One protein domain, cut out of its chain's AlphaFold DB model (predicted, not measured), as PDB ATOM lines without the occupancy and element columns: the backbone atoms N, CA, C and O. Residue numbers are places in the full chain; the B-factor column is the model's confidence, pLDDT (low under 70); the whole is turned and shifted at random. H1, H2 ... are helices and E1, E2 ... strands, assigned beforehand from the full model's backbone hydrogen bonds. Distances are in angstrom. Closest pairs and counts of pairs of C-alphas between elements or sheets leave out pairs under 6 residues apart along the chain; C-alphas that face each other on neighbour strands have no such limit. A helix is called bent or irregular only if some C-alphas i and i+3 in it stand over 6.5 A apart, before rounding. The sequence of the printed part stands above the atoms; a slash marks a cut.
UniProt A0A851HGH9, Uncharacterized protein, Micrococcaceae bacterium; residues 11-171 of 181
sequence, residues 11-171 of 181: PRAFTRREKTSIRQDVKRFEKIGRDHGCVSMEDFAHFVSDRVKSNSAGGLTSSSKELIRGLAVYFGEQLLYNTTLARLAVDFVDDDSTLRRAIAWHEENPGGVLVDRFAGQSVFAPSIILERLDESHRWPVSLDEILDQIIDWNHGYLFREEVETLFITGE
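This is residues 11 to 171 of the 181 residues of an uncharacterized protein of Micrococcaceae bacterium (UniProt A0A851HGH9). A small, strongly twisted sheet of four strands has the long helix H3 and the short helix H4 over one face. H3 is the core of the helical part: H1 crosses it at about a right angle, H2 folds back beside it, H5 packs on it at a steep angle, and H6 meets its last residues. The 161 printed residues hold six named helices and four named strands, in the order H1 H2 H3 E1 H4 E2 E3 H5 H6 E4; the sheet, E1 E2 E3 E4, is antiparallel and the class is mixed. The whole is compact and rounded, with a radius of gyration of the C-alphas of 15.8 A and spans of 46 by 40 by 33 A.

In the sheet, E1, residues 85 to 93, is antiparallel to E2, residues 113 to 116, with N 86 and O 115 2.8 A apart. E3, residues 121 to 124, forms a hairpin with E2, N 114 and O 123 being 2.9 A apart. The edge strand E4, residues 168 to 170, is antiparallel to E3, with N 122 and O 169 2.9 A apart. H3, residues 62 to 82, and H4, residues 100 to 108, lie on the same face, making two layers, helices on one face of a sheet. H3 lies over E1 and E2 at a height of 10.0 A, along the strands; H4 is over E1, only just, with 3 C-alphas falling on it. H3 is the hub. H1, residues 16 to 36, touches it with residues 22 to 29 alone, about perpendicular at 88 degrees; the closest C-alphas, of Asp 25 and Gly 70, are 4.8 A apart. H2, residues 41 to 49, forms a helical hairpin with H3, a shallow tilt of 7 degrees, closest at the C-alphas of Val 48 and Leu 67, 6.4 A. H5, residues 125 to 135, touches H3 at a steep tilt of 57 degrees, closest at the C-alphas of Ala 72 and Pro 126, 4.8 A. H6, residues 143 to 157, touches H3 with residues 147 to 151 alone, closest at the C-alphas of Asn 82 and Ile 151, 6.5 A. Every O i to N i+4 pair is within hydrogen-bond range in H1 to H5, and 10 of 11 in H6.

H1 is 30.0 A long and begins at C-alpha 16, (192.256, 249.848, 115.567). H3 is 30.4 A, E1 23.6 A and H6 19.8 A; H6 is irregular, C-alphas 154 and 157 being 7.4 A apart. E4 ends at C-alpha 170, (183.204, 241.592, 89.057).

The C-alphas of Ser 56 and Phe 159, the two farthest apart, are 49.1 A apart. The printed part has no cut, and the link from H2 to H3, residues 50 to 61, is long. Mean pLDDT of the printed part is 77.5; residues 90 to 111, 116 to 122, 136 to 139 and 155 to 171 are under 70.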
ATOM      1  N   PRO A  11     193.603 249.693  98.575       70.44
ATOM      2  CA  PRO A  11     193.518 248.774  99.701       70.44
ATOM      3  C   PRO A  11     194.433 249.178 100.855       70.44
ATOM      4  O   PRO A  11     195.610 249.483 100.666       70.44
ATOM      5  N   ARG A  12     193.924 249.099 102.086       77.75
ATOM      6  CA  ARG A  12     194.735 249.289 103.292       77.75
ATOM      7  C   ARG A  12     194.295 248.407 104.449       77.75
ATOM      8  O   ARG A  12     193.246 247.767 104.444       77.75
ATOM      9  N   ALA A  13     195.096 248.406 105.509       76.81
ATOM     10  CA  ALA A  13     194.708 247.774 106.759       76.81
ATOM     11  C   ALA A  13     193.657 248.613 107.509       76.81
ATOM     12  O   ALA A  13     193.762 249.837 107.627       76.81
ATOM     13  N   PHE A  14     192.681 247.942 108.125       82.38
ATOM     14  CA  PHE A  14     191.804 248.592 109.098       82.38
ATOM     15  C   PHE A  14     192.598 249.121 110.295       82.38
ATOM     16  O   PHE A  14     193.366 248.392 110.938       82.38
ATOM     17  N   THR A  15     192.314 250.358 110.680       86.06
ATOM     18  CA  THR A  15     192.785 250.952 111.927       86.06
ATOM     19  C   THR A  15     192.164 250.245 113.136       86.06
ATOM     20  O   THR A  15     191.100 249.619 113.078       86.06
ATOM     21  N   ARG A  16     192.796 250.388 114.306       88.25
ATOM     22  CA  ARG A  16     192.256 249.848 115.567       88.25
ATOM     23  C   ARG A  16     190.862 250.402 115.892       88.25
ATOM     24  O   ARG A  16     190.043 249.681 116.469       88.25
ATOM     25  N   ARG A  17     190.604 251.668 115.552       88.31
ATOM     26  CA  ARG A  17     189.321 252.336 115.798       88.31
ATOM     27  C   ARG A  17     188.218 251.724 114.942       88.31
ATOM     28  O   ARG A  17     187.192 251.348 115.494       88.31
ATOM     29  N   GLU A  18     188.460 251.532 113.650       86.06
ATOM     30  CA  GLU A  18     187.488 250.922 112.733       86.06
ATOM     31  C   GLU A  18     187.177 249.478 113.128       86.06
ATOM     32  O   GLU A  18     186.014 249.140 113.328       86.06
ATOM     33  N   LYS A  19     188.205 248.658 113.402       87.81
ATOM     34  CA  LYS A  19     188.007 247.290 113.924       87.81
ATOM     35  C   LYS A  19     187.170 247.271 115.201       87.81
ATOM     36  O   LYS A  19     186.492 246.291 115.496       87.81
ATOM     37  N   THR A  20     187.275 248.307 116.032       91.25
ATOM     38  CA  THR A  20     186.484 248.420 117.264       91.25
ATOM     39  C   THR A  20     185.049 248.837 116.965       91.25
ATOM     40  O   THR A  20     184.145 248.221 117.520       91.25
ATOM     41  N   SER A  21     184.841 249.798 116.063       89.12
ATOM     42  CA  SER A  21     183.512 250.232 115.624       89.12
ATOM     43  C   SER A  21     182.717 249.079 115.019       89.12
ATOM     44  O   SER A  21     181.620 248.795 115.484       89.12
ATOM     45  N   ILE A  22     183.312 248.336 114.080       89.38
ATOM     46  CA  ILE A  22     182.672 247.180 113.432       89.38
ATOM     47  C   ILE A  22     182.236 246.153 114.485       89.38
ATOM     48  O   ILE A  22     181.078 245.752 114.531       89.38
ATOM     49  N   ARG A  23     183.134 245.769 115.405       91.94
ATOM     50  CA  ARG A  23     182.801 244.815 116.478       91.94
ATOM     51  C   ARG A  23     181.683 245.313 117.395       91.94
ATOM     52  O   ARG A  23     180.925 244.503 117.920       91.94
ATOM     53  N   GLN A  24     181.616 246.618 117.655       93.44
ATOM     54  CA  GLN A  24     180.551 247.208 118.467       93.44
ATOM     55  C   GLN A  24     179.212 247.188 117.730       93.44
ATOM     56  O   GLN A  24     178.204 246.849 118.348       93.44
ATOM     57  N   ASP A  25     179.211 247.485 116.433       93.25
ATOM     58  CA  ASP A  25     178.018 247.448 115.588       93.25
ATOM     59  C   ASP A  25     177.460 246.019 115.472       93.25
ATOM     60  O   ASP A  25     176.274 245.814 115.732       93.25
ATOM     61  N   VAL A  26     178.314 245.015 115.228       93.94
ATOM     62  CA  VAL A  26     177.904 243.594 115.210       93.94
ATOM     63  C   VAL A  26     177.277 243.193 116.548       93.94
ATOM     64  O   VAL A  26     176.139 242.732 116.590       93.94
ATOM     65  N   LYS A  27     177.957 243.459 117.671       95.69
ATOM     66  CA  LYS A  27     177.429 243.144 119.014       95.69
ATOM     67  C   LYS A  27     176.118 243.858 119.326       95.69
ATOM     68  O   LYS A  27     175.280 243.327 120.059       95.69
ATOM     69  N   ARG A  28     175.951 245.085 118.827       94.94
ATOM     70  CA  ARG A  28     174.714 245.853 118.975       94.94
ATOM     71  C   ARG A  28     173.568 245.149 118.254       94.94
ATOM     72  O   ARG A  28     172.507 245.022 118.854       94.94
ATOM     73  N   PHE A  29     173.780 244.668 117.033       95.62
ATOM     74  CA  PHE A  29     172.751 243.956 116.271       95.62
ATOM     75  C   PHE A  29     172.454 242.564 116.830       95.62
ATOM     76  O   PHE A  29     171.289 242.228 117.009       95.62
ATOM     77  N   GLU A  30     173.461 241.819 117.288       95.88
ATOM     78  CA  GLU A  30     173.231 240.578 118.043       95.88
ATOM     79  C   GLU A  30     172.385 240.816 119.306       95.88
ATOM     80  O   GLU A  30     171.537 240.001 119.671       95.88
ATOM     81  N   LYS A  31     172.613 241.937 120.007       97.19
ATOM     82  CA  LYS A  31     171.802 242.331 121.165       97.19
ATOM     83  C   LYS A  31     170.382 242.707 120.754       97.19
ATOM     84  O   LYS A  31     169.455 242.292 121.436       97.19
ATOM     85  N   ILE A  32     170.209 243.448 119.659       96.62
ATOM     86  CA  ILE A  32     168.886 243.768 119.106       96.62
ATOM     87  C   ILE A  32     168.119 242.480 118.793       96.62
ATOM     88  O   ILE A  32     166.971 242.370 119.208       96.62
ATOM     89  N   GLY A  33     168.760 241.490 118.167       96.62
ATOM     90  CA  GLY A  33     168.133 240.200 117.871       96.62
ATOM     91  C   GLY A  33     167.612 239.507 119.124       96.62
ATOM     92  O   GLY A  33     166.455 239.101 119.179       96.62
ATOM     93  N   ARG A  34     168.421 239.470 120.191       97.31
ATOM     94  CA  ARG A  34     168.001 238.898 121.482       97.31
ATOM     95  C   ARG A  34     166.887 239.690 122.168       97.31
ATOM     96  O   ARG A  34     165.967 239.086 122.707       97.31
ATOM     97  N   ASP A  35     166.985 241.016 122.183       97.81
ATOM     98  CA  ASP A  35     166.083 241.880 122.955       97.81
ATOM     99  C   ASP A  35     164.736 242.108 122.249       97.81
ATOM    100  O   ASP A  35     163.730 242.377 122.907       97.81
ATOM    101  N   HIS A  36     164.713 242.029 120.918       96.38
ATOM    102  CA  HIS A  36     163.551 242.357 120.088       96.38
ATOM    103  C   HIS A  36     163.031 241.183 119.254       96.38
ATOM    104  O   HIS A  36     162.040 241.349 118.551       96.38
ATOM    105  N   GLY A  37     163.651 240.004 119.363       95.06
ATOM    106  CA  GLY A  37     163.205 238.798 118.670       95.06
ATOM    107  C   GLY A  37     163.465 238.808 117.165       95.06
ATOM    108  O   GLY A  37     162.792 238.073 116.454       95.06
ATOM    109  N   CYS A  38     164.407 239.623 116.680       96.00
ATOM    110  CA  CYS A  38     164.820 239.587 115.278       96.00
ATOM    111  C   CYS A  38     165.691 238.346 115.048       96.00
ATOM    112  O   CYS A  38     166.735 238.202 115.695       96.00
ATOM    113  N   VAL A  39     165.264 237.462 114.147       93.19
ATOM    114  CA  VAL A  39     165.953 236.198 113.847       93.19
ATOM    115  C   VAL A  39     166.437 236.104 112.403       93.19
ATOM    116  O   VAL A  39     167.316 235.290 112.132       93.19
ATOM    117  N   SER A  40     165.924 236.947 111.506       92.62
ATOM    118  CA  SER A  40     166.318 237.011 110.095       92.62
ATOM    119  C   SER A  40     166.819 238.407 109.695       92.62
ATOM    120  O   SER A  40     166.570 239.386 110.409       92.62
ATOM    121  N   MET A  41     167.531 238.535 108.566       92.00
ATOM    122  CA  MET A  41     167.958 239.846 108.051       92.00
ATOM    123  C   MET A  41     166.759 240.746 107.756       92.00
ATOM    124  O   MET A  41     166.829 241.955 107.996       92.00
ATOM    125  N   GLU A  42     165.652 240.167 107.297       91.44
ATOM    126  CA  GLU A  42     164.415 240.906 107.054       91.44
ATOM    127  C   GLU A  42     163.818 241.475 108.355       91.44
ATOM    128  O   GLU A  42     163.445 242.650 108.398       91.44
ATOM    129  N   ASP A  43     163.827 240.713 109.458       93.88
ATOM    130  CA  ASP A  43     163.383 241.217 110.766       93.88
ATOM    131  C   ASP A  43     164.217 242.421 111.218       93.88
ATOM    132  O   ASP A  43     163.689 243.402 111.755       93.88
ATOM    133  N   PHE A  44     165.536 242.361 111.011       95.00
ATOM    134  CA  PHE A  44     166.429 243.468 111.342       95.00
ATOM    135  C   PHE A  44     166.174 244.692 110.458       95.00
ATOM    136  O   PHE A  44     166.202 245.818 110.963       95.00
ATOM    137  N   ALA A  45     165.901 244.505 109.166       91.69
ATOM    138  CA  ALA A  45     165.561 245.604 108.270       91.69
ATOM    139  C   ALA A  45     164.235 246.263 108.644       91.69
ATOM    140  O   ALA A  45     164.184 247.490 108.725       91.69
ATOM    141  N   HIS A  46     163.202 245.488 108.976       91.56
ATOM    142  CA  HIS A  46     161.954 246.032 109.513       91.56
ATOM    143  C   HIS A  46     162.186 246.785 110.825       91.56
ATOM    144  O   HIS A  46     161.758 247.933 110.966       91.56
ATOM    145  N   PHE A  47     162.957 246.205 111.751       94.44
ATOM    146  CA  PHE A  47     163.312 246.864 113.007       94.44
ATOM    147  C   PHE A  47     163.974 248.230 112.782       94.44
ATOM    148  O   PHE A  47     163.665 249.189 113.503       94.44
ATOM    149  N   VAL A  48     164.899 248.312 111.819       93.38
ATOM    150  CA  VAL A  48     165.591 249.550 111.450       93.38
ATOM    151  C   VAL A  48     164.636 250.517 110.760       93.38
ATOM    152  O   VAL A  48     164.559 251.662 111.201       93.38
ATOM    153  N   SER A  49     163.885 250.071 109.752       89.88
ATOM    154  CA  SER A  49     162.933 250.890 108.988       89.88
ATOM    155  C   SER A  49     161.937 251.606 109.905       89.88
ATOM    156  O   SER A  49     161.820 252.829 109.851       89.88
ATOM    157  N   ASP A  50     161.357 250.889 110.874       91.75
ATOM    158  CA  ASP A  50     160.423 251.438 111.870       91.75
ATOM    159  C   ASP A  50     161.027 252.543 112.758       91.75
ATOM    160  O   ASP A  50     160.316 253.296 113.432       91.75
ATOM    161  N   ARG A  51     162.360 252.617 112.836       92.56
ATOM    162  CA  ARG A  51     163.107 253.492 113.756       92.56
ATOM    163  C   ARG A  51     163.918 254.564 113.049       92.56
ATOM    164  O   ARG A  51     164.434 255.457 113.732       92.56
ATOM    165  N   VAL A  52     164.022 254.503 111.727       89.50
ATOM    166  CA  VAL A  52     164.659 255.538 110.921       89.50
ATOM    167  C   VAL A  52     163.820 256.814 110.992       89.50
ATOM    168  O   VAL A  52     162.598 256.810 110.875       89.50
ATOM    169  N   LYS A  53     164.493 257.937 111.240       88.81
ATOM    170  CA  LYS A  53     163.880 259.259 111.366       88.81
ATOM    171  C   LYS A  53     164.669 260.293 110.585       88.81
ATOM    172  O   LYS A  53     165.905 260.293 110.601       88.81
ATOM    173  N   SER A  54     163.941 261.244 110.016       86.06
ATOM    174  CA  SER A  54     164.518 262.438 109.409       86.06
ATOM    175  C   SER A  54     164.687 263.563 110.434       86.06
ATOM    176  O   SER A  54     163.951 263.675 111.415       86.06
ATOM    177  N   ASN A  55     165.700 264.390 110.219       86.19
ATOM    178  CA  ASN A  55     165.951 265.635 110.919       86.19
ATOM    179  C   ASN A  55     165.093 266.770 110.327       86.19
ATOM    180  O   ASN A  55     164.396 266.597 109.326       86.19
ATOM    181  N   SER A  56     165.161 267.953 110.935       82.56
ATOM    182  CA  SER A  56     164.397 269.134 110.507       82.56
ATOM    183  C   SER A  56     164.753 269.652 109.108       82.56
ATOM    184  O   SER A  56     163.963 270.384 108.523       82.56
ATOM    185  N   ALA A  57     165.910 269.271 108.562       80.94
ATOM    186  CA  ALA A  57     166.346 269.606 107.209       80.94
ATOM    187  C   ALA A  57     165.970 268.524 106.174       80.94
ATOM    188  O   ALA A  57     166.401 268.603 105.026       80.94
ATOM    189  N   GLY A  58     165.202 267.503 106.570       73.75
ATOM    190  CA  GLY A  58     164.765 266.413 105.694       73.75
ATOM    191  C   GLY A  58     165.799 265.304 105.469       73.75
ATOM    192  O   GLY A  58     165.489 264.335 104.788       73.75
ATOM    193  N   GLY A  59     167.000 265.398 106.051       77.00
ATOM    194  CA  GLY A  59     168.015 264.335 105.998       77.00
ATOM    195  C   GLY A  59     167.896 263.345 107.159       77.00
ATOM    196  O   GLY A  59     167.207 263.618 108.131       77.00
ATOM    197  N   LEU A  60     168.602 262.216 107.123       81.56
ATOM    198  CA  LEU A  60     168.601 261.245 108.229       81.56
ATOM    199  C   LEU A  60     169.225 261.816 109.517       81.56
ATOM    200  O   LEU A  60     170.221 262.548 109.476       81.56
ATOM    201  N   THR A  61     168.670 261.463 110.680       87.75
ATOM    202  CA  THR A  61     169.308 261.766 111.976       87.75
ATOM    203  C   THR A  61     170.577 260.932 112.177       87.75
ATOM    204  O   THR A  61     170.687 259.830 111.640       87.75
ATOM    205  N   SER A  62     171.520 261.408 113.000       85.44
ATOM    206  CA  SER A  62     172.762 260.672 113.295       85.44
ATOM    207  C   SER A  62     172.491 259.271 113.852       85.44
ATOM    208  O   SER A  62     173.105 258.307 113.414       85.44
ATOM    209  N   SER A  63     171.503 259.130 114.740       89.25
ATOM    210  CA  SER A  63     171.108 257.820 115.272       89.25
ATOM    211  C   SER A  63     170.520 256.891 114.204       89.25
ATOM    212  O   SER A  63     170.722 255.684 114.285       89.25
ATOM    213  N   SER A  64     169.819 257.434 113.202       88.00
ATOM    214  CA  SER A  64     169.309 256.639 112.073       88.00
ATOM    215  C   SER A  64     170.445 256.187 111.164       88.00
ATOM    216  O   SER A  64     170.494 255.019 110.797       88.00
ATOM    217  N   LYS A  65     171.407 257.075 110.874       85.44
ATOM    218  CA  LYS A  65     172.623 256.715 110.131       85.44
ATOM    219  C   LYS A  65     173.393 255.589 110.821       85.44
ATOM    220  O   LYS A  65     173.770 254.625 110.171       85.44
ATOM    221  N   GLU A  66     173.573 255.670 112.140       88.06
ATOM    222  CA  GLU A  66     174.234 254.616 112.921       88.06
ATOM    223  C   GLU A  66     173.474 253.282 112.904       88.06
ATOM    224  O   GLU A  66     174.102 252.226 112.919       88.06
ATOM    225  N   LEU A  67     172.136 253.308 112.890       91.25
ATOM    226  CA  LEU A  67     171.325 252.092 112.784       91.25
ATOM    227  C   LEU A  67     171.487 251.431 111.414       91.25
ATOM    228  O   LEU A  67     171.739 250.232 111.357       91.25
ATOM    229  N   ILE A  68     171.397 252.211 110.337       89.31
ATOM    230  CA  ILE A  68     171.588 251.717 108.966       89.31
ATOM    231  C   ILE A  68     173.010 251.175 108.794       89.31
ATOM    232  O   ILE A  68     173.181 250.061 108.301       89.31
ATOM    233  N   ARG A  69     174.027 251.907 109.271       88.81
ATOM    234  CA  ARG A  69     175.416 251.426 109.283       88.81
ATOM    235  C   ARG A  69     175.527 250.091 109.997       88.81
ATOM    236  O   ARG A  69     176.137 249.167 109.473       88.81
ATOM    237  N   GLY A  70     174.970 249.998 111.202       91.56
ATOM    238  CA  GLY A  70     175.060 248.784 111.998       91.56
ATOM    239  C   GLY A  70     174.410 247.586 111.305       91.56
ATOM    240  O   GLY A  70     174.987 246.502 111.337       91.56
ATOM    241  N   LEU A  71     173.286 247.798 110.613       92.38
ATOM    242  CA  LEU A  71     172.635 246.765 109.808       92.38
ATOM    243  C   LEU A  71     173.528 246.323 108.647       92.38
ATOM    244  O   LEU A  71     173.748 245.130 108.477       92.38
ATOM    245  N   ALA A  72     174.104 247.267 107.902       89.62
ATOM    246  CA  ALA A  72     175.013 246.957 106.801       89.62
ATOM    247  C   ALA A  72     176.271 246.207 107.264       89.62
ATOM    248  O   ALA A  72     176.682 245.233 106.637       89.62
ATOM    249  N   VAL A  73     176.861 246.615 108.392       90.38
ATOM    250  CA  VAL A  73     178.008 245.924 108.997       90.38
ATOM    251  C   VAL A  73     177.624 244.517 109.448       90.38
ATOM    252  O   VAL A  73     178.399 243.588 109.230       90.38
ATOM    253  N   TYR A  74     176.450 244.346 110.059       93.19
ATOM    254  CA  TYR A  74     175.974 243.045 110.521       93.19
ATOM    255  C   TYR A  74     175.669 242.095 109.359       93.19
ATOM    256  O   TYR A  74     176.122 240.954 109.389       93.19
ATOM    257  N   PHE A  75     174.997 242.581 108.312       91.19
ATOM    258  CA  PHE A  75     174.769 241.844 107.068       91.19
ATOM    259  C   PHE A  75     176.097 241.429 106.425       91.19
ATOM    260  O   PHE A  75     176.308 240.262 106.104       91.19
ATOM    261  N   GLY A  76     177.044 242.365 106.326       89.31
ATOM    262  CA  GLY A  76     178.374 242.066 105.811       89.31
ATOM    263  C   GLY A  76     179.132 241.049 106.669       89.31
ATOM    264  O   GLY A  76     179.847 240.212 106.138       89.31
ATOM    265  N   GLU A  77     178.964 241.068 107.993       91.06
ATOM    266  CA  GLU A  77     179.531 240.046 108.881       91.06
ATOM    267  C   GLU A  77     178.918 238.658 108.625       91.06
ATOM    268  O   GLU A  77     179.650 237.671 108.615       91.06
ATOM    269  N   GLN A  78     177.606 238.570 108.363       90.25
ATOM    270  CA  GLN A  78     176.979 237.298 107.981       90.25
ATOM    271  C   GLN A  78     177.529 236.771 106.657       90.25
ATOM    272  O   GLN A  78     177.825 235.582 106.562       90.25
ATOM    273  N   LEU A  79     177.736 237.641 105.666       87.50
ATOM    274  CA  LEU A  79     178.400 237.257 104.423       87.50
ATOM    275  C   LEU A  79     179.793 236.687 104.701       87.50
ATOM    276  O   LEU A  79     180.089 235.589 104.246       87.50
ATOM    277  N   LEU A  80     180.625 237.355 105.505       87.31
ATOM    278  CA  LEU A  80     181.975 236.870 105.829       87.31
ATOM    279  C   LEU A  80     181.988 235.477 106.479       87.31
ATOM    280  O   LEU A  80     182.900 234.698 106.221       87.31
ATOM    281  N   TYR A  81     181.007 235.152 107.327       86.00
ATOM    282  CA  TYR A  81     180.925 233.819 107.938       86.00
ATOM    283  C   TYR A  81     180.512 232.725 106.955       86.00
ATOM    284  O   TYR A  81     180.863 231.564 107.161       86.00
ATOM    285  N   ASN A  82     179.779 233.095 105.909       83.44
ATOM    286  CA  ASN A  82     179.175 232.163 104.970       83.44
ATOM    287  C   ASN A  82     179.800 232.226 103.574       83.44
ATOM    288  O   ASN A  82     179.264 231.598 102.678       83.44
ATOM    289  N   THR A  83     180.904 232.949 103.354       80.31
ATOM    290  CA  THR A  83     181.552 233.143 102.036       80.31
ATOM    291  C   THR A  83     183.081 233.166 102.149       80.31
ATOM    292  O   THR A  83     183.636 233.184 103.249       80.31
ATOM    293  N   THR A  84     183.788 233.169 101.016       76.94
ATOM    294  CA  THR A  84     185.235 233.446 100.921       76.94
ATOM    295  C   THR A  84     185.564 234.934 100.845       76.94
ATOM    296  O   THR A  84     186.745 235.292 100.759       76.94
ATOM    297  N   LEU A  85     184.549 235.803 100.906       78.38
ATOM    298  CA  LEU A  85     184.730 237.246 100.907       78.38
ATOM    299  C   LEU A  85     185.585 237.682 102.101       78.38
ATOM    300  O   LEU A  85     185.495 237.156 103.211       78.38
ATOM    301  N   ALA A  86     186.403 238.697 101.874       76.88
ATOM    302  CA  ALA A  86     187.175 239.382 102.889       76.88
ATOM    303  C   ALA A  86     186.741 240.841 102.954       76.88
ATOM    304  O   ALA A  86     186.450 241.482 101.949       76.88
ATOM    305  N   ARG A  87     186.713 241.399 104.160       83.38
ATOM    306  CA  ARG A  87     186.385 242.811 104.331       83.38
ATOM    307  C   ARG A  87     187.557 243.663 103.854       83.38
ATOM    308  O   ARG A  87     188.667 243.500 104.366       83.38
ATOM    309  N   LEU A  88     187.298 244.593 102.942       74.25
ATOM    310  CA  LEU A  88     188.309 245.501 102.414       74.25
ATOM    311  C   LEU A  88     188.148 246.884 103.053       74.25
ATOM    312  O   LEU A  88     187.049 247.435 103.106       74.25
ATOM    313  N   ALA A  89     189.246 247.437 103.567       73.44
ATOM    314  CA  ALA A  89     189.328 248.867 103.829       73.44
ATOM    315  C   ALA A  89     189.982 249.515 102.614       73.44
ATOM    316  O   ALA A  89     191.050 249.071 102.193       73.44
ATOM    317  N   VAL A  90     189.347 250.551 102.080       68.38
ATOM    318  CA  VAL A  90     189.881 251.334 100.970       68.38
ATOM    319  C   VAL A  90     190.062 252.775 101.415       68.38
ATOM    320  O   VAL A  90     189.220 253.322 102.132       68.38
ATOM    321  N   ASP A  91     191.174 253.373 101.010       66.06
ATOM    322  CA  ASP A  91     191.318 254.822 100.989       66.06
ATOM    323  C   ASP A  91     190.954 255.322  99.596       66.06
ATOM    324  O   ASP A  91     191.330 254.722  98.587       66.06
ATOM    325  N   PHE A  92     190.211 256.423  99.550       61.34
ATOM    326  CA  PHE A  92     189.929 257.119  98.304       61.34
ATOM    327  C   PHE A  92     191.045 258.116  98.048       61.34
ATOM    328  O   PHE A  92     191.318 258.981  98.887       61.34
ATOM    329  N   VAL A  93     191.669 258.015  96.883       57.25
ATOM    330  CA  VAL A  93     192.600 259.031  96.400       57.25
ATOM    331  C   VAL A  93     191.829 259.887  95.407       57.25
ATOM    332  O   VAL A  93     191.553 259.448  94.294       57.25
ATOM    333  N   ASP A  94     191.425 261.092  95.821       58.72
ATOM    334  CA  ASP A  94     190.664 261.972  94.935       58.72
ATOM    335  C   ASP A  94     190.952 263.471  95.127       58.72
ATOM    336  O   ASP A  94     191.107 263.964  96.248       58.72
ATOM    337  N   ASP A  95     190.977 264.186  93.999       56.62
ATOM    338  CA  ASP A  95     191.059 265.646  93.863       56.62
ATOM    339  C   ASP A  95     189.674 266.276  93.561       56.62
ATOM    340  O   ASP A  95     189.532 267.505  93.568       56.62
ATOM    341  N   ASP A  96     188.631 265.474  93.303       59.41
ATOM    342  CA  ASP A  96     187.303 265.947  92.902       59.41
ATOM    343  C   ASP A  96     186.378 266.264  94.097       59.41
ATOM    344  O   ASP A  96     186.133 265.483  95.019       59.41
ATOM    345  N   SER A  97     185.799 267.466  94.080       54.69
ATOM    346  CA  SER A  97     184.838 267.918  95.092       54.69
ATOM    347  C   SER A  97     183.495 267.173  95.076       54.69
ATOM    348  O   SER A  97     182.784 267.182  96.084       54.69
ATOM    349  N   THR A  98     183.152 266.531  93.959       50.25
ATOM    350  CA  THR A  98     181.862 265.872  93.705       50.25
ATOM    351  C   THR A  98     181.773 264.528  94.426       50.25
ATOM    352  O   THR A  98     180.735 264.186  94.999       50.25
ATOM    353  N   LEU A  99     182.893 263.815  94.508       54.25
ATOM    354  CA  LEU A  99     183.018 262.505  95.146       54.25
ATOM    355  C   LEU A  99     183.127 262.560  96.670       54.25
ATOM    356  O   LEU A  99     182.868 261.564  97.343       54.25
ATOM    357  N   ARG A 100     183.365 263.744  97.248       61.56
ATOM    358  CA  ARG A 100     183.459 263.944  98.706       61.56
ATOM    359  C   ARG A 100     182.288 263.370  99.493       61.56
ATOM    360  O   ARG A 100     182.481 262.975 100.634       61.56
ATOM    361  N   ARG A 101     181.075 263.337  98.928       57.19
ATOM    362  CA  ARG A 101     179.914 262.746  99.619       57.19
ATOM    363  C   ARG A 101     179.990 261.225  99.684       57.19
ATOM    364  O   ARG A 101     179.674 260.677 100.732       57.19
ATOM    365  N   ALA A 102     180.407 260.570  98.603       55.88
ATOM    366  CA  ALA A 102     180.598 259.122  98.573       55.88
ATOM    367  C   ALA A 102     181.790 258.709  99.453       55.88
ATOM    368  O   ALA A 102     181.671 257.771 100.236       55.88
ATOM    369  N   ILE A 103     182.880 259.485  99.415       59.88
ATOM    370  CA  ILE A 103     184.062 259.308 100.273       59.88
ATOM    371  C   ILE A 103     183.688 259.476 101.747       59.88
ATOM    372  O   ILE A 103     183.913 258.569 102.539       59.88
ATOM    373  N   ALA A 104     183.036 260.586 102.114       64.56
ATOM    374  CA  ALA A 104     182.603 260.824 103.491       64.56
ATOM    375  C   ALA A 104     181.638 259.736 103.976       64.56
ATOM    376  O   ALA A 104     181.716 259.300 105.120       64.56
ATOM    377  N   TRP A 105     180.748 259.261 103.103       64.06
ATOM    378  CA  TRP A 105     179.865 258.153 103.432       64.06
ATOM    379  C   TRP A 105     180.663 256.859 103.672       64.06
ATOM    380  O   TRP A 105     180.414 256.175 104.660       64.06
ATOM    381  N   HIS A 106     181.666 256.535 102.856       64.38
ATOM    382  CA  HIS A 106     182.493 255.344 103.068       64.38
ATOM    383  C   HIS A 106     183.375 255.447 104.326       64.38
ATOM    384  O   HIS A 106     183.462 254.493 105.099       64.38
ATOM    385  N   GLU A 107     183.954 256.619 104.599       66.94
ATOM    386  CA  GLU A 107     184.690 256.909 105.838       66.94
ATOM    387  C   GLU A 107     183.796 256.798 107.087       66.94
ATOM    388  O   GLU A 107     184.237 256.333 108.142       66.94
ATOM    389  N   GLU A 108     182.522 257.192 106.980       67.81
ATOM    390  CA  GLU A 108     181.514 257.037 108.038       67.81
ATOM    391  C   GLU A 108     181.082 255.566 108.238       67.81
ATOM    392  O   GLU A 108     180.572 255.213 109.312       67.81
ATOM    393  N   ASN A 109     181.311 254.701 107.241       68.38
ATOM    394  CA  ASN A 109     180.852 253.310 107.184       68.38
ATOM    395  C   ASN A 109     181.997 252.323 106.852       68.38
ATOM    396  O   ASN A 109     181.908 251.565 105.877       68.38
ATOM    397  N   PRO A 110     183.069 252.279 107.668       67.88
ATOM    398  CA  PRO A 110     184.225 251.439 107.387       67.88
ATOM    399  C   PRO A 110     183.835 249.959 107.379       67.88
ATOM    400  O   PRO A 110     183.202 249.463 108.313       67.88
ATOM    401  N   GLY A 111     184.270 249.231 106.348       65.50
ATOM    402  CA  GLY A 111     184.045 247.789 106.246       65.50
ATOM    403  C   GLY A 111     182.738 247.361 105.587       65.50
ATOM    404  O   GLY A 111     182.355 246.200 105.737       65.50
ATOM    405  N   GLY A 112     182.073 248.279 104.880       70.88
ATOM    406  CA  GLY A 112     180.911 247.976 104.043       70.88
ATOM    407  C   GLY A 112     181.244 247.299 102.707       70.88
ATOM    408  O   GLY A 112     180.363 246.673 102.124       70.88
ATOM    409  N   VAL A 113     182.491 247.401 102.232       72.94
ATOM    410  CA  VAL A 113     182.960 246.696 101.027       72.94
ATOM    411  C   VAL A 113     183.557 245.351 101.425       72.94
ATOM    412  O   VAL A 113     184.456 245.268 102.271       72.94
ATOM    413  N   LEU A 114     183.051 244.300 100.796       75.44
ATOM    414  CA  LEU A 114     183.567 242.943 100.880       75.44
ATOM    415  C   LEU A 114     184.121 242.559  99.513       75.44
ATOM    416  O   LEU A 114     183.510 242.883  98.506       75.44
ATOM    417  N   VAL A 115     185.262 241.886  99.468       71.12
ATOM    418  CA  VAL A 115     185.927 241.496  98.222       71.12
ATOM    419  C   VAL A 115     186.341 240.040  98.293       71.12
ATOM    420  O   VAL A 115     186.912 239.597  99.291       71.12
ATOM    421  N   ASP A 116     186.085 239.293  97.229       68.88
ATOM    422  CA  ASP A 116     186.667 237.981  97.026       68.88
ATOM    423  C   ASP A 116     188.098 238.127  96.505       68.88
ATOM    424  O   ASP A 116     188.346 238.584  95.391       68.88
ATOM    425  N   ARG A 117     189.060 237.691  97.317       59.25
ATOM    426  CA  ARG A 117     190.489 237.741  96.981       59.25
ATOM    427  C   ARG A 117     190.911 236.815  95.830       59.25
ATOM    428  O   ARG A 117     192.039 236.929  95.367       59.25
ATOM    429  N   PHE A 118     190.081 235.850  95.444       61.25
ATOM    430  CA  PHE A 118     190.373 234.854  94.411       61.25
ATOM    431  C   PHE A 118     189.608 235.106  93.114       61.25
ATOM    432  O   PHE A 118     190.111 234.762  92.047       61.25
ATOM    433  N   ALA A 119     188.402 235.668  93.215       59.28
ATOM    434  CA  ALA A 119     187.519 235.898  92.075       59.28
ATOM    435  C   ALA A 119     187.477 237.362  91.597       59.28
ATOM    436  O   ALA A 119     186.824 237.626  90.596       59.28
ATOM    437  N   GLY A 120     188.111 238.305  92.309       61.06
ATOM    438  CA  GLY A 120     188.091 239.737  91.963       61.06
ATOM    439  C   GLY A 120     186.738 240.427  92.197       61.06
ATOM    440  O   GLY A 120     186.578 241.621  91.981       61.06
ATOM    441  N   GLN A 121     185.741 239.696  92.691       66.00
ATOM    442  CA  GLN A 121     184.394 240.219  92.894       66.00
ATOM    443  C   GLN A 121     184.303 241.065  94.159       66.00
ATOM    444  O   GLN A 121     184.850 240.691  95.196       66.00
ATOM    445  N   SER A 122     183.551 242.161  94.109       69.25
ATOM    446  CA  SER A 122     183.243 242.975  95.281       69.25
ATOM    447  C   SER A 122     181.742 243.084  95.526       69.25
ATOM    448  O   SER A 122     180.949 243.125  94.591       69.25
ATOM    449  N   VAL A 123     181.354 243.118  96.798       73.75
ATOM    450  CA  VAL A 123     179.981 243.298  97.270       73.75
ATOM    451  C   VAL A 123     179.937 244.517  98.174       73.75
ATOM    452  O   VAL A 123     180.693 244.611  99.149       73.75
ATOM    453  N   PHE A 124     179.007 245.429  97.900       76.62
ATOM    454  CA  PHE A 124     178.815 246.623  98.717       76.62
ATOM    455  C   PHE A 124     177.535 246.529  99.553       76.62
ATOM    456  O   PHE A 124     176.469 247.022  99.180       76.62
ATOM    457  N   ALA A 125     177.657 245.894 100.724       81.50
ATOM    458  CA  ALA A 125     176.536 245.610 101.624       81.50
ATOM    459  C   ALA A 125     175.666 246.838 101.969       81.50
ATOM    460  O   ALA A 125     174.441 246.716 101.980       81.50
ATOM    461  N   PRO A 126     176.228 248.034 102.220       81.50
ATOM    462  CA  PRO A 126     175.406 249.191 102.532       81.50
ATOM    463  C   PRO A 126     174.482 249.654 101.412       81.50
ATOM    464  O   PRO A 126     173.381 250.099 101.719       81.50
ATOM    465  N   SER A 127     174.893 249.543 100.144       77.00
ATOM    466  CA  SER A 127     174.019 249.887  99.017       77.00
ATOM    467  C   SER A 127     172.822 248.949  98.949       77.00
ATOM    468  O   SER A 127     171.701 249.426  98.830       77.00
ATOM    469  N   ILE A 128     173.042 247.642  99.144       80.88
ATOM    470  CA  ILE A 128     171.963 246.642  99.227       80.88
ATOM    471  C   ILE A 128     170.979 247.013 100.343       80.88
ATOM    472  O   ILE A 128     169.769 247.050 100.129       80.88
ATOM    473  N   ILE A 129     171.495 247.316 101.541       85.69
ATOM    474  CA  ILE A 129     170.657 247.680 102.690       85.69
ATOM    475  C   ILE A 129     169.872 248.964 102.427       85.69
ATOM    476  O   ILE A 129     168.678 249.010 102.716       85.69
ATOM    477  N   LEU A 130     170.517 250.005 101.903       80.94
ATOM    478  CA  LEU A 130     169.855 251.277 101.621       80.94
ATOM    479  C   LEU A 130     168.767 251.112 100.562       80.94
ATOM    480  O   LEU A 130     167.640 251.541 100.784       80.94
ATOM    481  N   GLU A 131     169.072 250.427  99.464       79.19
ATOM    482  CA  GLU A 131     168.109 250.184  98.395       79.19
ATOM    483  C   GLU A 131     166.930 249.331  98.873       79.19
ATOM    484  O   GLU A 131     165.777 249.657  98.586       79.19
ATOM    485  N   ARG A 132     167.178 248.302  99.697       82.00
ATOM    486  CA  ARG A 132     166.102 247.537 100.339       82.00
ATOM    487  C   ARG A 132     165.229 248.425 101.220       82.00
ATOM    488  O   ARG A 132     164.007 248.301 101.166       82.00
ATOM    489  N   LEU A 133     165.823 249.271 102.061       82.75
ATOM    490  CA  LEU A 133     165.076 250.113 102.997       82.75
ATOM    491  C   LEU A 133     164.248 251.185 102.271       82.75
ATOM    492  O   LEU A 133     163.102 251.418 102.661       82.75
ATOM    493  N   ASP A 134     164.794 251.788 101.214       80.56
ATOM    494  CA  ASP A 134     164.152 252.875 100.469       80.56
ATOM    495  C   ASP A 134     163.131 252.364  99.436       80.56
ATOM    496  O   ASP A 134     162.052 252.942  99.271       80.56
ATOM    497  N   GLU A 135     163.419 251.250  98.760       74.56
ATOM    498  CA  GLU A 135     162.615 250.720  97.654       74.56
ATOM    499  C   GLU A 135     161.964 249.365  97.968       74.56
ATOM    500  O   GLU A 135     161.619 248.610  97.061       74.56
ATOM    501  N   SER A 136     161.719 249.061  99.248       67.69
ATOM    502  CA  SER A 136     161.218 247.749  99.707       67.69
ATOM    503  C   SER A 136     160.006 247.195  98.942       67.69
ATOM    504  O   SER A 136     159.894 245.987  98.751       67.69
ATOM    505  N   HIS A 137     159.114 248.072  98.478       64.81
ATOM    506  CA  HIS A 137     157.910 247.738  97.710       64.81
ATOM    507  C   HIS A 137     158.173 247.309  96.256       64.81
ATOM    508  O   HIS A 137     157.286 246.742  95.620       64.81
ATOM    509  N   ARG A 138     159.350 247.619  95.706       65.00
ATOM    510  CA  ARG A 138     159.741 247.309  94.320       65.00
ATOM    511  C   ARG A 138     160.511 246.006  94.200       65.00
ATOM    512  O   ARG A 138     160.565 245.435  93.117       65.00
ATOM    513  N   TRP A 139     161.070 245.538  95.308       64.50
ATOM    514  CA  TRP A 139     161.847 244.315  95.361       64.50
ATOM    515  C   TRP A 139     160.964 243.168  95.856       64.50
ATOM    516  O   TRP A 139     160.552 243.184  97.016       64.50
ATOM    517  N   PRO A 140     160.660 242.167  95.008       71.75
ATOM    518  CA  PRO A 140     159.904 240.992  95.434       71.75
ATOM    519  C   PRO A 140     160.738 240.032  96.299       71.75
ATOM    520  O   PRO A 140     160.192 239.049  96.786       71.75
ATOM    521  N   VAL A 141     162.038 240.308  96.461       80.44
ATOM    522  CA  VAL A 141     163.028 239.450  97.121       80.44
ATOM    523  C   VAL A 141     163.362 240.012  98.506       80.44
ATOM    524  O   VAL A 141     163.562 241.222  98.661       80.44
ATOM    525  N   SER A 142     163.414 239.139  99.509       85.94
ATOM    526  CA  SER A 142     163.804 239.483 100.885       85.94
ATOM    527  C   SER A 142     165.321 239.639 101.044       85.94
ATOM    528  O   SER A 142     166.095 239.155 100.218       85.94
ATOM    529  N   LEU A 143     165.782 240.288 102.119       87.38
ATOM    530  CA  LEU A 143     167.228 240.374 102.384       87.38
ATOM    531  C   LEU A 143     167.886 239.020 102.633       87.38
ATOM    532  O   LEU A 143     169.046 238.857 102.271       87.38
ATOM    533  N   ASP A 144     167.178 238.074 103.247       88.00
ATOM    534  CA  ASP A 144     167.704 236.725 103.464       88.00
ATOM    535  C   ASP A 144     167.892 235.996 102.126       88.00
ATOM    536  O   ASP A 144     168.944 235.420 101.882       88.00
ATOM    537  N   GLU A 145     166.945 236.125 101.193       86.44
ATOM    538  CA  GLU A 145     167.098 235.571  99.841       86.44
ATOM    539  C   GLU A 145     168.213 236.261  99.040       86.44
ATOM    540  O   GLU A 145     168.880 235.611  98.237       86.44
ATOM    541  N   ILE A 146     168.433 237.569  99.230       85.44
ATOM    542  CA  ILE A 146     169.582 238.273  98.633       85.44
ATOM    543  C   ILE A 146     170.891 237.744  99.236       85.44
ATOM    544  O   ILE A 146     171.847 237.507  98.501       85.44
ATOM    545  N   LEU A 147     170.942 237.543 100.557       88.12
ATOM    546  CA  LEU A 147     172.096 236.965 101.246       88.12
ATOM    547  C   LEU A 147     172.421 235.571 100.692       88.12
ATOM    548  O   LEU A 147     173.567 235.326 100.319       88.12
ATOM    549  N   ASP A 148     171.415 234.705 100.588       86.19
ATOM    550  CA  ASP A 148     171.548 233.348 100.055       86.19
ATOM    551  C   ASP A 148     172.031 233.360  98.599       86.19
ATOM    552  O   ASP A 148     172.963 232.635  98.261       86.19
ATOM    553  N   GLN A 149     171.491 234.243  97.749       82.38
ATOM    554  CA  GLN A 149     171.960 234.398  96.366       82.38
ATOM    555  C   GLN A 149     173.441 234.779  96.297       82.38
ATOM    556  O   GLN A 149     174.188 234.193  95.517       82.38
ATOM    557  N   ILE A 150     173.889 235.728  97.124       80.00
ATOM    558  CA  ILE A 150     175.299 236.144  97.160       80.00
ATOM    559  C   ILE A 150     176.192 234.994  97.643       80.00
ATOM    560  O   ILE A 150     177.284 234.801  97.108       80.00
ATOM    561  N   ILE A 151     175.737 234.218  98.631       83.19
ATOM    562  CA  ILE A 151     176.445 233.026  99.114       83.19
ATOM    563  C   ILE A 151     176.556 231.984  97.996       83.19
ATOM    564  O   ILE A 151     177.657 231.514  97.711       83.19
ATOM    565  N   ASP A 152     175.454 231.665  97.321       77.19
ATOM    566  CA  ASP A 152     175.421 230.699  96.219       77.19
ATOM    567  C   ASP A 152     176.335 231.123  95.061       77.19
ATOM    568  O   ASP A 152     177.072 230.302  94.497       77.19
ATOM    569  N   TRP A 153     176.335 232.415  94.727       75.44
ATOM    570  CA  TRP A 153     177.230 232.985  93.723       75.44
ATOM    571  C   TRP A 153     178.698 232.848  94.128       75.44
ATOM    572  O   TRP A 153     179.518 232.470  93.291       75.44
ATOM    573  N   ASN A 154     179.021 233.090  95.401       74.25
ATOM    574  CA  ASN A 154     180.384 232.998  95.912       74.25
ATOM    575  C   ASN A 154     180.910 231.549  95.995       74.25
ATOM    576  O   ASN A 154     182.091 231.320  95.748       74.25
ATOM    577  N   HIS A 155     180.059 230.564  96.310       68.75
ATOM    578  CA  HIS A 155     180.499 229.184  96.576       68.75
ATOM    579  C   HIS A 155     180.521 228.228  95.384       68.75
ATOM    580  O   HIS A 155     181.155 227.177  95.503       68.75
ATOM    581  N   GLY A 156     179.862 228.497  94.251       55.47
ATOM    582  CA  GLY A 156     179.848 227.435  93.234       55.47
ATOM    583  C   GLY A 156     179.215 227.634  91.868       55.47
ATOM    584  O   GLY A 156     179.233 226.660  91.115       55.47
ATOM    585  N   TYR A 157     178.690 228.804  91.492       51.69
ATOM    586  CA  TYR A 157     177.907 228.888  90.244       51.69
ATOM    587  C   TYR A 157     178.387 229.853  89.160       51.69
ATOM    588  O   TYR A 157     177.820 229.821  88.070       51.69
ATOM    589  N   LEU A 158     179.447 230.640  89.366       48.91
ATOM    590  CA  LEU A 158     179.930 231.554  88.324       48.91
ATOM    591  C   LEU A 158     181.405 231.328  87.989       48.91
ATOM    592  O   LEU A 158     182.323 231.861  88.605       48.91
ATOM    593  N   PHE A 159     181.618 230.547  86.931       43.84
ATOM    594  CA  PHE A 159     182.809 230.679  86.105       43.84
ATOM    595  C   PHE A 159     182.747 232.027  85.372       43.84
ATOM    596  O   PHE A 159     181.944 232.161  84.460       43.84
ATOM    597  N   ARG A 160     183.623 232.966  85.754       44.50
ATOM    598  CA  ARG A 160     184.340 233.973  84.929       44.50
ATOM    599  C   ARG A 160     183.603 234.865  83.911       44.50
ATOM    600  O   ARG A 160     184.266 235.715  83.332       44.50
ATOM    601  N   GLU A 161     182.308 234.725  83.672       46.38
ATOM    602  CA  GLU A 161     181.560 235.685  82.855       46.38
ATOM    603  C   GLU A 161     181.124 236.843  83.761       46.38
ATOM    604  O   GLU A 161     180.494 236.618  84.792       46.38
ATOM    605  N   GLU A 162     181.560 238.059  83.418       49.91
ATOM    606  CA  GLU A 162     181.347 239.313  84.149       49.91
ATOM    607  C   GLU A 162     179.885 239.459  84.595       49.91
ATOM    608  O   GLU A 162     178.991 239.768  83.807       49.91
ATOM    609  N   VAL A 163     179.623 239.216  85.881       46.94
ATOM    610  CA  VAL A 163     178.317 239.498  86.474       46.94
ATOM    611  C   VAL A 163     178.350 240.923  86.991       46.94
ATOM    612  O   VAL A 163     178.751 241.184  88.123       46.94
ATOM    613  N   GLU A 164     177.924 241.847  86.138       47.94
ATOM    614  CA  GLU A 164     177.499 243.171  86.572       47.94
ATOM    615  C   GLU A 164     176.072 243.068  87.114       47.94
ATOM    616  O   GLU A 164     175.090 242.963  86.376       47.94
ATOM    617  N   THR A 165     175.948 243.100  88.436       50.00
ATOM    618  CA  THR A 165     174.690 243.482  89.084       50.00
ATOM    619  C   THR A 165     174.899 244.819  89.780       50.00
ATOM    620  O   THR A 165     176.027 245.242  90.011       50.00
ATOM    621  N   LEU A 166     173.816 245.484  90.180       51.62
ATOM    622  CA  LEU A 166     173.911 246.727  90.958       51.62
ATOM    623  C   LEU A 166     174.669 246.559  92.292       51.62
ATOM    624  O   LEU A 166     175.101 247.543  92.888       51.62
ATOM    625  N   PHE A 167     174.820 245.321  92.769       54.06
ATOM    626  CA  PHE A 167     175.326 244.995  94.102       54.06
ATOM    627  C   PHE A 167     176.672 244.280  94.097       54.06
ATOM    628  O   PHE A 167     177.390 244.325  95.100       54.06
ATOM    629  N   ILE A 168     176.972 243.607  92.987       57.00
ATOM    630  CA  ILE A 168     178.202 242.867  92.761       57.00
ATOM    631  C   ILE A 168     178.847 243.404  91.505       57.00
ATOM    632  O   ILE A 168     178.272 243.307  90.419       57.00
ATOM    633  N   THR A 169     180.054 243.920  91.674       58.12
ATOM    634  CA  THR A 169     180.941 244.233  90.565       58.12
ATOM    635  C   THR A 169     182.011 243.154  90.507       58.12
ATOM    636  O   THR A 169     182.746 242.928  91.471       58.12
ATOM    637  N   GLY A 170     182.059 242.427  89.395       46.97
ATOM    638  CA  GLY A 170     183.204 241.592  89.057       46.97
ATOM    639  C   GLY A 170     184.214 242.442  88.308       46.97
ATOM    640  O   GLY A 170     184.057 242.624  87.108       46.97
ATOM    641  N   GLU A 171     185.220 242.970  88.999       42.97
ATOM    642  CA  GLU A 171     186.401 243.517  88.327       42.97
ATOM    643  C   GLU A 171     187.539 242.498  88.427       42.97
ATOM    644  O   GLU A 171     187.665 241.792  89.428       42.97
TER     645      GLU A 171